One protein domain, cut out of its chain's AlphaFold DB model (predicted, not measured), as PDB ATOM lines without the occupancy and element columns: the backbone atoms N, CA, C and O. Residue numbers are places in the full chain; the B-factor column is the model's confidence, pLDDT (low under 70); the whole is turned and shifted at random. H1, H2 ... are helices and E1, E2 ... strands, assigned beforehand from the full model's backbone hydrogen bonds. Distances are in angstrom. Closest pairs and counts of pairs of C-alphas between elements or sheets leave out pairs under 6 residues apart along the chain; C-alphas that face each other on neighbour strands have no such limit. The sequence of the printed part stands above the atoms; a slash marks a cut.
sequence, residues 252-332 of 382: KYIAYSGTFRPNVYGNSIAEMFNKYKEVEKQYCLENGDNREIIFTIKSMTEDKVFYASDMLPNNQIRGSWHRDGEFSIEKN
ATOM      1  N   LYS A 252     -59.642  45.508  18.655       76.06
ATOM      2  CA  LYS A 252     -59.790  45.633  17.198       76.06
ATOM      3  C   LYS A 252     -58.713  44.905  16.389       76.06
ATOM      4  O   LYS A 252     -58.969  44.482  15.259       76.06
ATOM      5  N   TYR A 253     -57.506  44.796  16.934       80.12
ATOM      6  CA  TYR A 253     -56.345  44.289  16.218       80.12
ATOM      7  C   TYR A 253     -55.592  43.225  17.022       80.12
ATOM      8  O   TYR A 253     -55.560  43.260  18.255       80.12
ATOM      9  N   ILE A 254     -54.957  42.306  16.295       86.81
ATOM     10  CA  ILE A 254     -54.111  41.225  16.809       86.81
ATOM     11  C   ILE A 254     -52.747  41.249  16.110       86.81
ATOM     12  O   ILE A 254     -52.653  41.559  14.927       86.81
ATOM     13  N   ALA A 255     -51.680  40.951  16.843       84.44
ATOM     14  CA  ALA A 255     -50.356  40.711  16.289       84.44
ATOM     15  C   ALA A 255     -49.848  39.346  16.748       84.44
ATOM     16  O   ALA A 255     -49.743  39.075  17.950       84.44
ATOM     17  N   TYR A 256     -49.515  38.499  15.778       81.56
ATOM     18  CA  TYR A 256     -48.950  37.181  16.026       81.56
ATOM     19  C   TYR A 256     -47.463  37.319  16.345       81.56
ATOM     20  O   TYR A 256     -46.655  37.686  15.494       81.56
ATOM     21  N   SER A 257     -47.086  37.020  17.584       67.69
ATOM     22  CA  SER A 257     -45.705  37.158  18.060       67.69
ATOM     23  C   SER A 257     -44.840  35.911  17.787       67.69
ATOM     24  O   SER A 257     -43.645  35.915  18.085       67.69
ATOM     25  N   GLY A 258     -45.403  34.871  17.157       66.44
ATOM     26  CA  GLY A 258     -44.718  33.636  16.750       66.44
ATOM     27  C   GLY A 258     -44.985  32.439  17.673       66.44
ATOM     28  O   GLY A 258     -45.709  32.535  18.656       66.44
ATOM     29  N   THR A 259     -44.388  31.283  17.364       53.28
ATOM     30  CA  THR A 259     -44.752  29.962  17.931       53.28
ATOM     31  C   THR A 259     -44.533  29.799  19.442       53.28
ATOM     32  O   THR A 259     -45.029  28.841  20.027       53.28
ATOM     33  N   PHE A 260     -43.790  30.703  20.084       64.38
ATOM     34  CA  PHE A 260     -43.403  30.595  21.500       64.38
ATOM     35  C   PHE A 260     -43.733  31.846  22.317       64.38
ATOM     36  O   PHE A 260     -43.225  32.007  23.424       64.38
ATOM     37  N   ARG A 261     -44.538  32.759  21.766       74.25
ATOM     38  CA  ARG A 261     -44.861  34.039  22.397       74.25
ATOM     39  C   ARG A 261     -46.378  34.250  22.379       74.25
ATOM     40  O   ARG A 261     -47.038  33.811  21.439       74.25
ATOM     41  N   PRO A 262     -46.952  34.883  23.415       79.88
ATOM     42  CA  PRO A 262     -48.377  35.184  23.442       79.88
ATOM     43  C   PRO A 262     -48.724  36.233  22.383       79.88
ATOM     44  O   PRO A 262     -47.981  37.202  22.192       79.88
ATOM     45  N   ASN A 263     -49.859  36.053  21.703       84.88
ATOM     46  CA  ASN A 263     -50.400  37.063  20.793       84.88
ATOM     47  C   ASN A 263     -50.616  38.385  21.535       84.88
ATOM     48  O   ASN A 263     -50.940  38.406  22.723       84.88
ATOM     49  N   VAL A 264     -50.457  39.490  20.815       87.38
ATOM     50  CA  VAL A 264     -50.666  40.830  21.363       87.38
ATOM     51  C   VAL A 264     -51.952  41.403  20.791       87.38
ATOM     52  O   VAL A 264     -52.121  41.421  19.576       87.38
ATOM     53  N   TYR A 265     -52.825  41.908  21.657       86.94
ATOM     54  CA  TYR A 265     -54.099  42.520  21.279       86.94
ATOM     55  C   TYR A 265     -54.124  44.008  21.635       86.94
ATOM     56  O   TYR A 265     -53.535  44.428  22.640       86.94
ATOM     57  N   GLY A 266     -54.806  44.820  20.830       83.44
ATOM     58  CA  GLY A 266     -55.005  46.240  21.122       83.44
ATOM     59  C   GLY A 266     -55.887  46.959  20.108       83.44
ATOM     60  O   GLY A 266     -56.361  46.377  19.134       83.44
ATOM     61  N   ASN A 267     -56.111  48.251  20.343       79.88
ATOM     62  CA  ASN A 267     -56.981  49.091  19.514       79.88
ATOM     63  C   ASN A 267     -56.209  50.041  18.588       79.88
ATOM     64  O   ASN A 267     -56.798  50.685  17.717       79.88
ATOM     65  N   SER A 268     -54.884  50.103  18.733       80.31
ATOM     66  CA  SER A 268     -53.991  50.848  17.845       80.31
ATOM     67  C   SER A 268     -52.629  50.171  17.718       80.31
ATOM     68  O   SER A 268     -52.176  49.478  18.631       80.31
ATOM     69  N   ILE A 269     -51.931  50.438  16.613       77.75
ATOM     70  CA  ILE A 269     -50.591  49.898  16.382       77.75
ATOM     71  C   ILE A 269     -49.579  50.333  17.452       77.75
ATOM     72  O   ILE A 269     -48.741  49.540  17.874       77.75
ATOM     73  N   ALA A 270     -49.690  51.568  17.947       79.19
ATOM     74  CA  ALA A 270     -48.801  52.102  18.974       79.19
ATOM     75  C   ALA A 270     -48.992  51.394  20.325       79.19
ATOM     76  O   ALA A 270     -48.016  51.020  20.976       79.19
ATOM     77  N   GLU A 271     -50.246  51.175  20.731       84.00
ATOM     78  CA  GLU A 271     -50.584  50.407  21.933       84.00
ATOM     79  C   GLU A 271     -50.027  48.982  21.843       84.00
ATOM     80  O   GLU A 271     -49.347  48.511  22.757       84.00
ATOM     81  N   MET A 272     -50.269  48.313  20.718       85.81
ATOM     82  CA  MET A 272     -49.848  46.930  20.524       85.81
ATOM     83  C   MET A 272     -48.333  46.790  20.449       85.81
ATOM     84  O   MET A 272     -47.776  45.882  21.056       85.81
ATOM     85  N   PHE A 273     -47.638  47.709  19.780       86.19
ATOM     86  CA  PHE A 273     -46.181  47.681  19.750       86.19
ATOM     87  C   PHE A 273     -45.579  47.901  21.147       86.19
ATOM     88  O   PHE A 273     -44.575  47.285  21.498       86.19
ATOM     89  N   ASN A 274     -46.209  48.726  21.992       85.69
ATOM     90  CA  ASN A 274     -45.801  48.861  23.390       85.69
ATOM     91  C   ASN A 274     -45.968  47.553  24.171       85.69
ATOM     92  O   ASN A 274     -45.020  47.136  24.833       85.69
ATOM     93  N   LYS A 275     -47.114  46.877  24.038       88.94
ATOM     94  CA  LYS A 275     -47.342  45.558  24.651       88.94
ATOM     95  C   LYS A 275     -46.344  44.510  24.140       88.94
ATOM     96  O   LYS A 275     -45.785  43.761  24.934       88.94
ATOM     97  N   TYR A 276     -46.053  44.503  22.840       87.88
ATOM     98  CA  TYR A 276     -45.060  43.617  22.228       87.88
ATOM     99  C   TYR A 276     -43.666  43.773  22.848       87.88
ATOM    100  O   TYR A 276     -43.036  42.774  23.182       87.88
ATOM    101  N   LYS A 277     -43.199  45.009  23.077       87.75
ATOM    102  CA  LYS A 277     -41.905  45.249  23.743       87.75
ATOM    103  C   LYS A 277     -41.840  44.616  25.132       87.75
ATOM    104  O   LYS A 277     -40.795  44.090  25.503       87.75
ATOM    105  N   GLU A 278     -42.929  44.668  25.893       88.12
ATOM    106  CA  GLU A 278     -42.984  44.060  27.226       88.12
ATOM    107  C   GLU A 278     -42.995  42.526  27.149       88.12
ATOM    108  O   GLU A 278     -42.257  41.879  27.891       88.12
ATOM    109  N   VAL A 279     -43.724  41.943  26.189       85.94
ATOM    110  CA  VAL A 279     -43.693  40.492  25.919       85.94
ATOM    111  C   VAL A 279     -42.284  40.022  25.539       85.94
ATOM    112  O   VAL A 279     -41.816  39.009  26.057       85.94
ATOM    113  N   GLU A 280     -41.575  40.760  24.680       83.38
ATOM    114  CA  GLU A 280     -40.191  40.440  24.302       83.38
ATOM    115  C   GLU A 280     -39.238  40.468  25.498       83.38
ATOM    116  O   GLU A 280     -38.439  39.546  25.674       83.38
ATOM    117  N   LYS A 281     -39.322  41.514  26.330       84.62
ATOM    118  CA  LYS A 281     -38.496  41.635  27.538       84.62
ATOM    119  C   LYS A 281     -38.742  40.466  28.485       84.62
ATOM    120  O   LYS A 281     -37.786  39.850  28.949       84.62
ATOM    121  N   GLN A 282     -40.008  40.144  28.730       84.50
ATOM    122  CA  GLN A 282     -40.394  39.066  29.630       84.50
ATOM    123  C   GLN A 282     -39.898  37.704  29.124       84.50
ATOM    124  O   GLN A 282     -39.295  36.950  29.883       84.50
ATOM    125  N   TYR A 283     -40.049  37.431  27.824       83.31
ATOM    126  CA  TYR A 283     -39.545  36.206  27.201       83.31
ATOM    127  C   TYR A 283     -38.024  36.051  27.365       83.31
ATOM    128  O   TYR A 283     -37.536  34.960  27.663       83.31
ATOM    129  N   CYS A 284     -37.253  37.128  27.186       79.69
ATOM    130  CA  CYS A 284     -35.807  37.101  27.406       79.69
ATOM    131  C   CYS A 284     -35.454  36.783  28.867       79.69
ATOM    132  O   CYS A 284     -34.646  35.882  29.106       79.69
ATOM    133  N   LEU A 285     -36.112  37.438  29.830       80.88
ATOM    134  CA  LEU A 285     -35.903  37.185  31.259       80.88
ATOM    135  C   LEU A 285     -36.189  35.724  31.633       80.88
ATOM    136  O   LEU A 285     -35.391  35.089  32.322       80.88
ATOM    137  N   GLU A 286     -37.289  35.159  31.134       80.00
ATOM    138  CA  GLU A 286     -37.682  33.766  31.392       80.00
ATOM    139  C   GLU A 286     -36.693  32.744  30.812       80.00
ATOM    140  O   GLU A 286     -36.525  31.657  31.365       80.00
ATOM    141  N   ASN A 287     -35.976  33.104  29.745       80.00
ATOM    142  CA  ASN A 287     -34.929  32.278  29.139       80.00
ATOM    143  C   ASN A 287     -33.526  32.546  29.725       80.00
ATOM    144  O   ASN A 287     -32.520  32.111  29.161       80.00
ATOM    145  N   GLY A 288     -33.447  33.243  30.864       76.31
ATOM    146  CA  GLY A 288     -32.195  33.536  31.566       76.31
ATOM    147  C   GLY A 288     -31.355  34.638  30.919       76.31
ATOM    148  O   GLY A 288     -30.181  34.799  31.264       76.31
ATOM    149  N   ASP A 289     -31.931  35.397  29.986       76.19
ATOM    150  CA  ASP A 289     -31.289  36.535  29.348       76.19
ATOM    151  C   ASP A 289     -31.654  37.833  30.075       76.19
ATOM    152  O   ASP A 289     -32.681  38.459  29.826       76.19
ATOM    153  N   ASN A 290     -30.773  38.247  30.984       74.50
ATOM    154  CA  ASN A 290     -30.961  39.447  31.798       74.50
ATOM    155  C   ASN A 290     -30.452  40.725  31.114       74.50
ATOM    156  O   ASN A 290     -30.143  41.692  31.807       74.50
ATOM    157  N   ARG A 291     -30.258  40.736  29.791       77.94
ATOM    158  CA  ARG A 291     -29.794  41.922  29.052       77.94
ATOM    159  C   ARG A 291     -30.913  42.950  28.888       77.94
ATOM    160  O   ARG A 291     -32.080  42.596  28.749       77.94
ATOM    161  N   GLU A 292     -30.553  44.232  28.880       82.69
ATOM    162  CA  GLU A 292     -31.508  45.302  28.578       82.69
ATOM    163  C   GLU A 292     -31.796  45.322  27.072       82.69
ATOM    164  O   GLU A 292     -30.866  45.281  26.267       82.69
ATOM    165  N   ILE A 293     -33.075  45.393  26.689       84.06
ATOM    166  CA  ILE A 293     -33.499  45.495  25.287       84.06
ATOM    167  C   ILE A 293     -34.009  46.908  25.019       84.06
ATOM    168  O   ILE A 293     -35.034  47.324  25.567       84.06
ATOM    169  N   ILE A 294     -33.325  47.624  24.132       84.19
ATOM    170  CA  ILE A 294     -33.728  48.947  23.659       84.19
ATOM    171  C   ILE A 294     -34.364  48.800  22.284       84.19
ATOM    172  O   ILE A 294     -33.759  48.248  21.370       84.19
ATOM    173  N   PHE A 295     -35.575  49.328  22.126       85.69
ATOM    174  CA  PHE A 295     -36.282  49.355  20.849       85.69
ATOM    175  C   PHE A 295     -36.246  50.762  20.257       85.69
ATOM    176  O   PHE A 295     -36.715  51.713  20.884       85.69
ATOM    177  N   THR A 296     -35.760  50.877  19.025       85.81
ATOM    178  CA  THR A 296     -35.731  52.114  18.241       85.81
ATOM    179  C   THR A 296     -36.663  51.974  17.045       85.81
ATOM    180  O   THR A 296     -36.427  51.151  16.163       85.81
ATOM    181  N   ILE A 297     -37.725  52.778  16.990       88.44
ATOM    182  CA  ILE A 297     -38.632  52.804  15.834       88.44
ATOM    183  C   ILE A 297     -37.921  53.504  14.672       88.44
ATOM    184  O   ILE A 297     -37.479  54.643  14.813       88.44
ATOM    185  N   LYS A 298     -37.822  52.827  13.526       84.88
ATOM    186  CA  LYS A 298     -37.266  53.381  12.283       84.88
ATOM    187  C   LYS A 298     -38.342  54.085  11.462       84.88
ATOM    188  O   LYS A 298     -38.126  55.189  10.973       84.88
ATOM    189  N   SER A 299     -39.495  53.440  11.313       85.19
ATOM    190  CA  SER A 299     -40.667  53.976  10.621       85.19
ATOM    191  C   SER A 299     -41.935  53.237  11.059       85.19
ATOM    192  O   SER A 299     -41.869  52.150  11.635       85.19
ATOM    193  N   MET A 300     -43.093  53.844  10.803       80.56
ATOM    194  CA  MET A 300     -44.401  53.293  11.160       80.56
ATOM    195  C   MET A 300     -45.424  53.618  10.068       80.56
ATOM    196  O   MET A 300     -45.452  54.743   9.566       80.56
ATOM    197  N   THR A 301     -46.248  52.634   9.715       80.81
ATOM    198  CA  THR A 301     -47.454  52.762   8.883       80.81
ATOM    199  C   THR A 301     -48.697  52.493   9.740       80.81
ATOM    200  O   THR A 301     -48.593  52.320  10.954       80.81
ATOM    201  N   GLU A 302     -49.887  52.477   9.136       74.06
ATOM    202  CA  GLU A 302     -51.130  52.154   9.859       74.06
ATOM    203  C   GLU A 302     -51.146  50.721  10.417       74.06
ATOM    204  O   GLU A 302     -51.794  50.463  11.430       74.06
ATOM    205  N   ASP A 303     -50.422  49.808   9.773       76.94
ATOM    206  CA  ASP A 303     -50.445  48.365  10.016       76.94
ATOM    207  C   ASP A 303     -49.077  47.764  10.383       76.94
ATOM    208  O   ASP A 303     -49.019  46.607  10.805       76.94
ATOM    209  N   LYS A 304     -47.979  48.527  10.264       84.94
ATOM    210  CA  LYS A 304     -46.618  48.040  10.539       84.94
ATOM    211  C   LYS A 304     -45.745  49.012  11.325       84.94
ATOM    212  O   LYS A 304     -45.798  50.226  11.144       84.94
ATOM    213  N   VAL A 305     -44.859  48.457  12.147       80.19
ATOM    214  CA  VAL A 305     -43.742  49.157  12.789       80.19
ATOM    215  C   VAL A 305     -42.442  48.487  12.366       80.19
ATOM    216  O   VAL A 305     -42.206  47.317  12.670       80.19
ATOM    217  N   PHE A 306     -41.568  49.245  11.709       83.25
ATOM    218  CA  PHE A 306     -40.195  48.829  11.447       83.25
ATOM    219  C   PHE A 306     -39.316  49.346  12.575       83.25
ATOM    220  O   PHE A 306     -39.292  50.547  12.857       83.25
ATOM    221  N   TYR A 307     -38.585  48.452  13.229       85.19
ATOM    222  CA  TYR A 307     -37.794  48.798  14.401       85.19
ATOM    223  C   TYR A 307     -36.416  48.135  14.372       85.19
ATOM    224  O   TYR A 307     -36.203  47.117  13.720       85.19
ATOM    225  N   ALA A 308     -35.476  48.738  15.090       82.94
ATOM    226  CA  ALA A 308     -34.252  48.094  15.538       82.94
ATOM    227  C   ALA A 308     -34.395  47.745  17.019       82.94
ATOM    228  O   ALA A 308     -34.951  48.526  17.791       82.94
ATOM    229  N   SER A 309     -33.893  46.585  17.419       85.25
ATOM    230  CA  SER A 309     -33.717  46.214  18.819       85.25
ATOM    231  C   SER A 309     -32.243  45.978  19.107       85.25
ATOM    232  O   SER A 309     -31.608  45.168  18.425       85.25
ATOM    233  N   ASP A 310     -31.738  46.643  20.137       82.75
ATOM    234  CA  ASP A 310     -30.382  46.484  20.642       82.75
ATOM    235  C   ASP A 310     -30.427  45.807  22.011       82.75
ATOM    236  O   ASP A 310     -31.108  46.278  22.922       82.75
ATOM    237  N   MET A 311     -29.699  44.700  22.161       79.81
ATOM    238  CA  MET A 311     -29.507  44.051  23.459       79.81
ATOM    239  C   MET A 311     -28.185  44.508  24.069       79.81
ATOM    240  O   MET A 311     -27.107  44.169  23.566       79.81
ATOM    241  N   LEU A 312     -28.270  45.267  25.159       73.56
ATOM    242  CA  LEU A 312     -27.113  45.764  25.887       73.56
ATOM    243  C   LEU A 312     -26.665  44.751  26.950       73.56
ATOM    244  O   LEU A 312     -27.487  44.237  27.714       73.56
ATOM    245  N   PRO A 313     -25.360  44.440  27.031       67.88
ATOM    246  CA  PRO A 313     -24.861  43.537  28.051       67.88
ATOM    247  C   PRO A 313     -24.984  44.161  29.444       67.88
ATOM    248  O   PRO A 313     -24.434  45.227  29.710       67.88
ATOM    249  N   ASN A 314     -25.609  43.434  30.370       61.16
ATOM    250  CA  ASN A 314     -25.525  43.753  31.790       61.16
ATOM    251  C   ASN A 314     -24.154  43.305  32.322       61.16
ATOM    252  O   ASN A 314     -23.929  42.129  32.602       61.16
ATOM    253  N   ASN A 315     -23.211  44.250  32.417       57.50
ATOM    254  CA  ASN A 315     -21.890  44.082  33.041       57.50
ATOM    255  C   ASN A 315     -20.999  42.927  32.506       57.50
ATOM    256  O   ASN A 315     -20.104  42.474  33.219       57.50
ATOM    257  N   GLN A 316     -21.170  42.460  31.259       50.09
ATOM    258  CA  GLN A 316     -20.281  41.458  30.635       50.09
ATOM    259  C   GLN A 316     -19.770  41.855  29.236       50.09
ATOM    260  O   GLN A 316     -20.431  42.536  28.465       50.09
ATOM    261  N   ILE A 317     -18.561  41.388  28.903       47.56
ATOM    262  CA  ILE A 317     -17.686  41.868  27.809       47.56
ATOM    263  C   ILE A 317     -18.081  41.342  26.404       47.56
ATOM    264  O   ILE A 317     -17.439  41.676  25.409       47.56
ATOM    265  N   ARG A 318     -19.140  40.533  26.252       44.97
ATOM    266  CA  ARG A 318     -19.531  39.998  24.930       44.97
ATOM    267  C   ARG A 318     -20.681  40.771  24.280       44.97
ATOM    268  O   ARG A 318     -21.826  40.583  24.665       44.97
ATOM    269  N   GLY A 319     -20.305  41.537  23.248       56.31
ATOM    270  CA  GLY A 319     -21.040  41.886  22.020       56.31
ATOM    271  C   GLY A 319     -22.471  42.409  22.152       56.31
ATOM    272  O   GLY A 319     -23.367  41.672  22.552       56.31
ATOM    273  N   SER A 320     -22.705  43.643  21.698       62.28
ATOM    274  CA  SER A 320     -24.054  44.127  21.396       62.28
ATOM    275  C   SER A 320     -24.677  43.276  20.285       62.28
ATOM    276  O   SER A 320     -24.041  42.994  19.268       62.28
ATOM    277  N   TRP A 321     -25.921  42.846  20.491       70.94
ATOM    278  CA  TRP A 321     -26.720  42.212  19.444       70.94
ATOM    279  C   TRP A 321     -27.672  43.253  18.878       70.94
ATOM    280  O   TRP A 321     -28.500  43.785  19.615       70.94
ATOM    281  N   HIS A 322     -27.536  43.527  17.584       79.69
ATOM    282  CA  HIS A 322     -28.426  44.398  16.829       79.69
ATOM    283  C   HIS A 322     -29.325  43.540  15.943       79.69
ATOM    284  O   HIS A 322     -28.832  42.678  15.207       79.69
ATOM    285  N   ARG A 323     -30.636  43.772  16.002       83.62
ATOM    286  CA  ARG A 323     -31.609  43.106  15.135       83.62
ATOM    287  C   ARG A 323     -32.593  44.118  14.580       83.62
ATOM    288  O   ARG A 323     -33.232  44.840  15.338       83.62
ATOM    289  N   ASP A 324     -32.780  44.065  13.271       85.06
ATOM    290  CA  ASP A 324     -33.902  44.717  12.612       85.06
ATOM    291  C   ASP A 324     -35.123  43.801  12.614       85.06
ATOM    292  O   ASP A 324     -35.015  42.584  12.422       85.06
ATOM    293  N   GLY A 325     -36.285  44.393  12.864       86.12
ATOM    294  CA  GLY A 325     -37.553  43.694  12.964       86.12
ATOM    295  C   GLY A 325     -38.698  44.456  12.314       86.12
ATOM    296  O   GLY A 325     -38.671  45.679  12.158       86.12
ATOM    297  N   GLU A 326     -39.718  43.688  11.955       88.56
ATOM    298  CA  GLU A 326     -41.016  44.166  11.500       88.56
ATOM    299  C   GLU A 326     -42.063  43.642  12.486       88.56
ATOM    300  O   GLU A 326     -42.098  42.447  12.785       88.56
ATOM    301  N   PHE A 327     -42.881  44.545  13.015       84.44
ATOM    302  CA  PHE A 327     -44.067  44.225  13.797       84.44
ATOM    303  C   PHE A 327     -45.291  44.606  12.973       84.44
ATOM    304  O   PHE A 327     -45.436  45.773  12.612       84.44
ATOM    305  N   SER A 328     -46.154  43.637  12.692       85.19
ATOM    306  CA  SER A 328     -47.344  43.820  11.860       85.19
ATOM    307  C   SER A 328     -48.590  43.487  12.663       85.19
ATOM    308  O   SER A 328     -48.584  42.547  13.461       85.19
ATOM    309  N   ILE A 329     -49.647  44.268  12.457       79.88
ATOM    310  CA  ILE A 329     -50.956  44.035  13.067       79.88
ATOM    311  C   ILE A 329     -51.959  43.589  12.006       79.88
ATOM    312  O   ILE A 329     -51.895  43.995  10.847       79.88
ATOM    313  N   GLU A 330     -52.926  42.788  12.426       82.25
ATOM    314  CA  GLU A 330     -54.035  42.314  11.610       82.25
ATOM    315  C   GLU A 330     -55.363  42.658  12.282       82.25
ATOM    316  O   GLU A 330     -55.433  42.866  13.497       82.25
ATOM    317  N   LYS A 331     -56.442  42.729  11.493       80.31
ATOM    318  CA  LYS A 331     -57.789  42.836  12.063       80.31
ATOM    319  C   LYS A 331     -58.082  41.565  12.838       80.31
ATOM    320  O   LYS A 331     -57.948  40.469  12.302       80.31
ATOM    321  N   ASN A 332     -58.503  41.736  14.077       77.25
ATOM    322  CA  ASN A 332     -58.869  40.617  14.911       77.25
ATOM    323  C   ASN A 332     -60.203  40.022  14.419       77.25
ATOM    324  O   ASN A 332     -61.195  40.755  14.377       77.25
TER     325      ASN A 332
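AT A GLANCE: This is residues 252 to 332 of the 382 residues of an uncharacterized protein of Rickettsiales bacterium Ac37b (UniProt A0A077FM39). A strongly twisted three-stranded antiparallel sheet, E3 E4 E5, has the one helix, H1, packed slantwise over one face, and its other face is bare. The small hairpin of E1 and E2 sits at one end, by the first part of H1, and residues 330 to 331 come back after E5 to pair with E1; the loop of residues 313 to 320, between E4 and E5, makes the opposite end of the long axis. The printed part has 81 residues, with one named helix and five named strands in the order E1 E2 H1 E3 E4 E5, and its class is mixed, helices and strands. The larger sheet runs E3 - E4 - E5 and the smaller E1 - E2, both antiparallel. The whole is compact, with a radius of gyration of the C-alphas of 13.3 A, yet elongated in outline, spanning 43 by 25 by 18 A.

IN THESE COORDINATES: Find C-alpha 253 at (-56.345, 44.289, 16.218); there E1 begins, residues 253 to 255, 7.0 A from first to last C-alpha. With eight residues between them, E1 is followed by E2, residues 264 to 266, 6.9 A from first to last C-alpha. Look next at C-alpha 269 at (-50.591, 49.898, 16.382), from which H1, residues 269 to 286, runs 25.5 A to C-alpha 286 at (-37.682, 33.766, 31.392). E3 takes residues 292 to 300 and is 23.1 A long, and E4 takes residues 304 to 312 and is 24.9 A long. E5, residues 321 to 328, is 22.0 A long and ends with C-alpha 328 at (-47.344, 43.820, 11.860).

HOW THE PARTS SIT: Start with the sheet E3 E4 E5, a meander, each strand the antiparallel neighbour of the one before; E3 and E5 are its edge strands and E4 is the inner one. In the hairpin of E3 and E4, directions 155 degrees apart, you will find N 296 and O 308 within hydrogen-bond range at 2.8 A, and N 310 and O 294 at 2.9 A. In the hairpin of E4 and E5, at 157 degrees, look at N 305 and O 327, 2.8 A, and N 323 and O 309, 3.0 A. H1 is on this sheet at a height over the sheet of 6.2 A; H1 and the sheet E3 E4 E5 are two layers, a helix on one face of a sheet. It lies over E4, but only just, with 3 of its C-alphas falling on that strand. Its line and that of E4 stand at 31 degrees on the local plane, only just slantwise to the strands. The closest C-alphas of H1 and E3 are those of Lys 281 and Ile 293, 6.7 A apart. In H1 every O i to N i+4 pair is within hydrogen-bond range. Now go to the hairpin of E1 and E2, antiparallel at 160 degrees, where N 255 and O 264 are 2.8 A apart, within hydrogen-bond range. The closest C-alphas of E2 and H1 are those of Gly 266 and Met 272, at 5.2 A. E2 is apart from E3, E4 and E5, while the closest C-alphas of E1 and E5, those of Ala 255 and Ser 328, are 6.2 A apart.

THE WHOLE: The two C-alphas farthest apart are those of Lys 252 and Ile 317, 43.6 A, while the first and last printed C-alphas, Lys 252 and Asn 332, are 5.6 A apart. The printed part has no cut. The links E2 to H1, H1 to E3 and E3 to E4 are tight, those from E1 to E2 and E4 to E5 are short, and there is no long link. The mean pLDDT of the printed part is 78.7; look for values under 70 at residues 257 to 260 and 313 to 320.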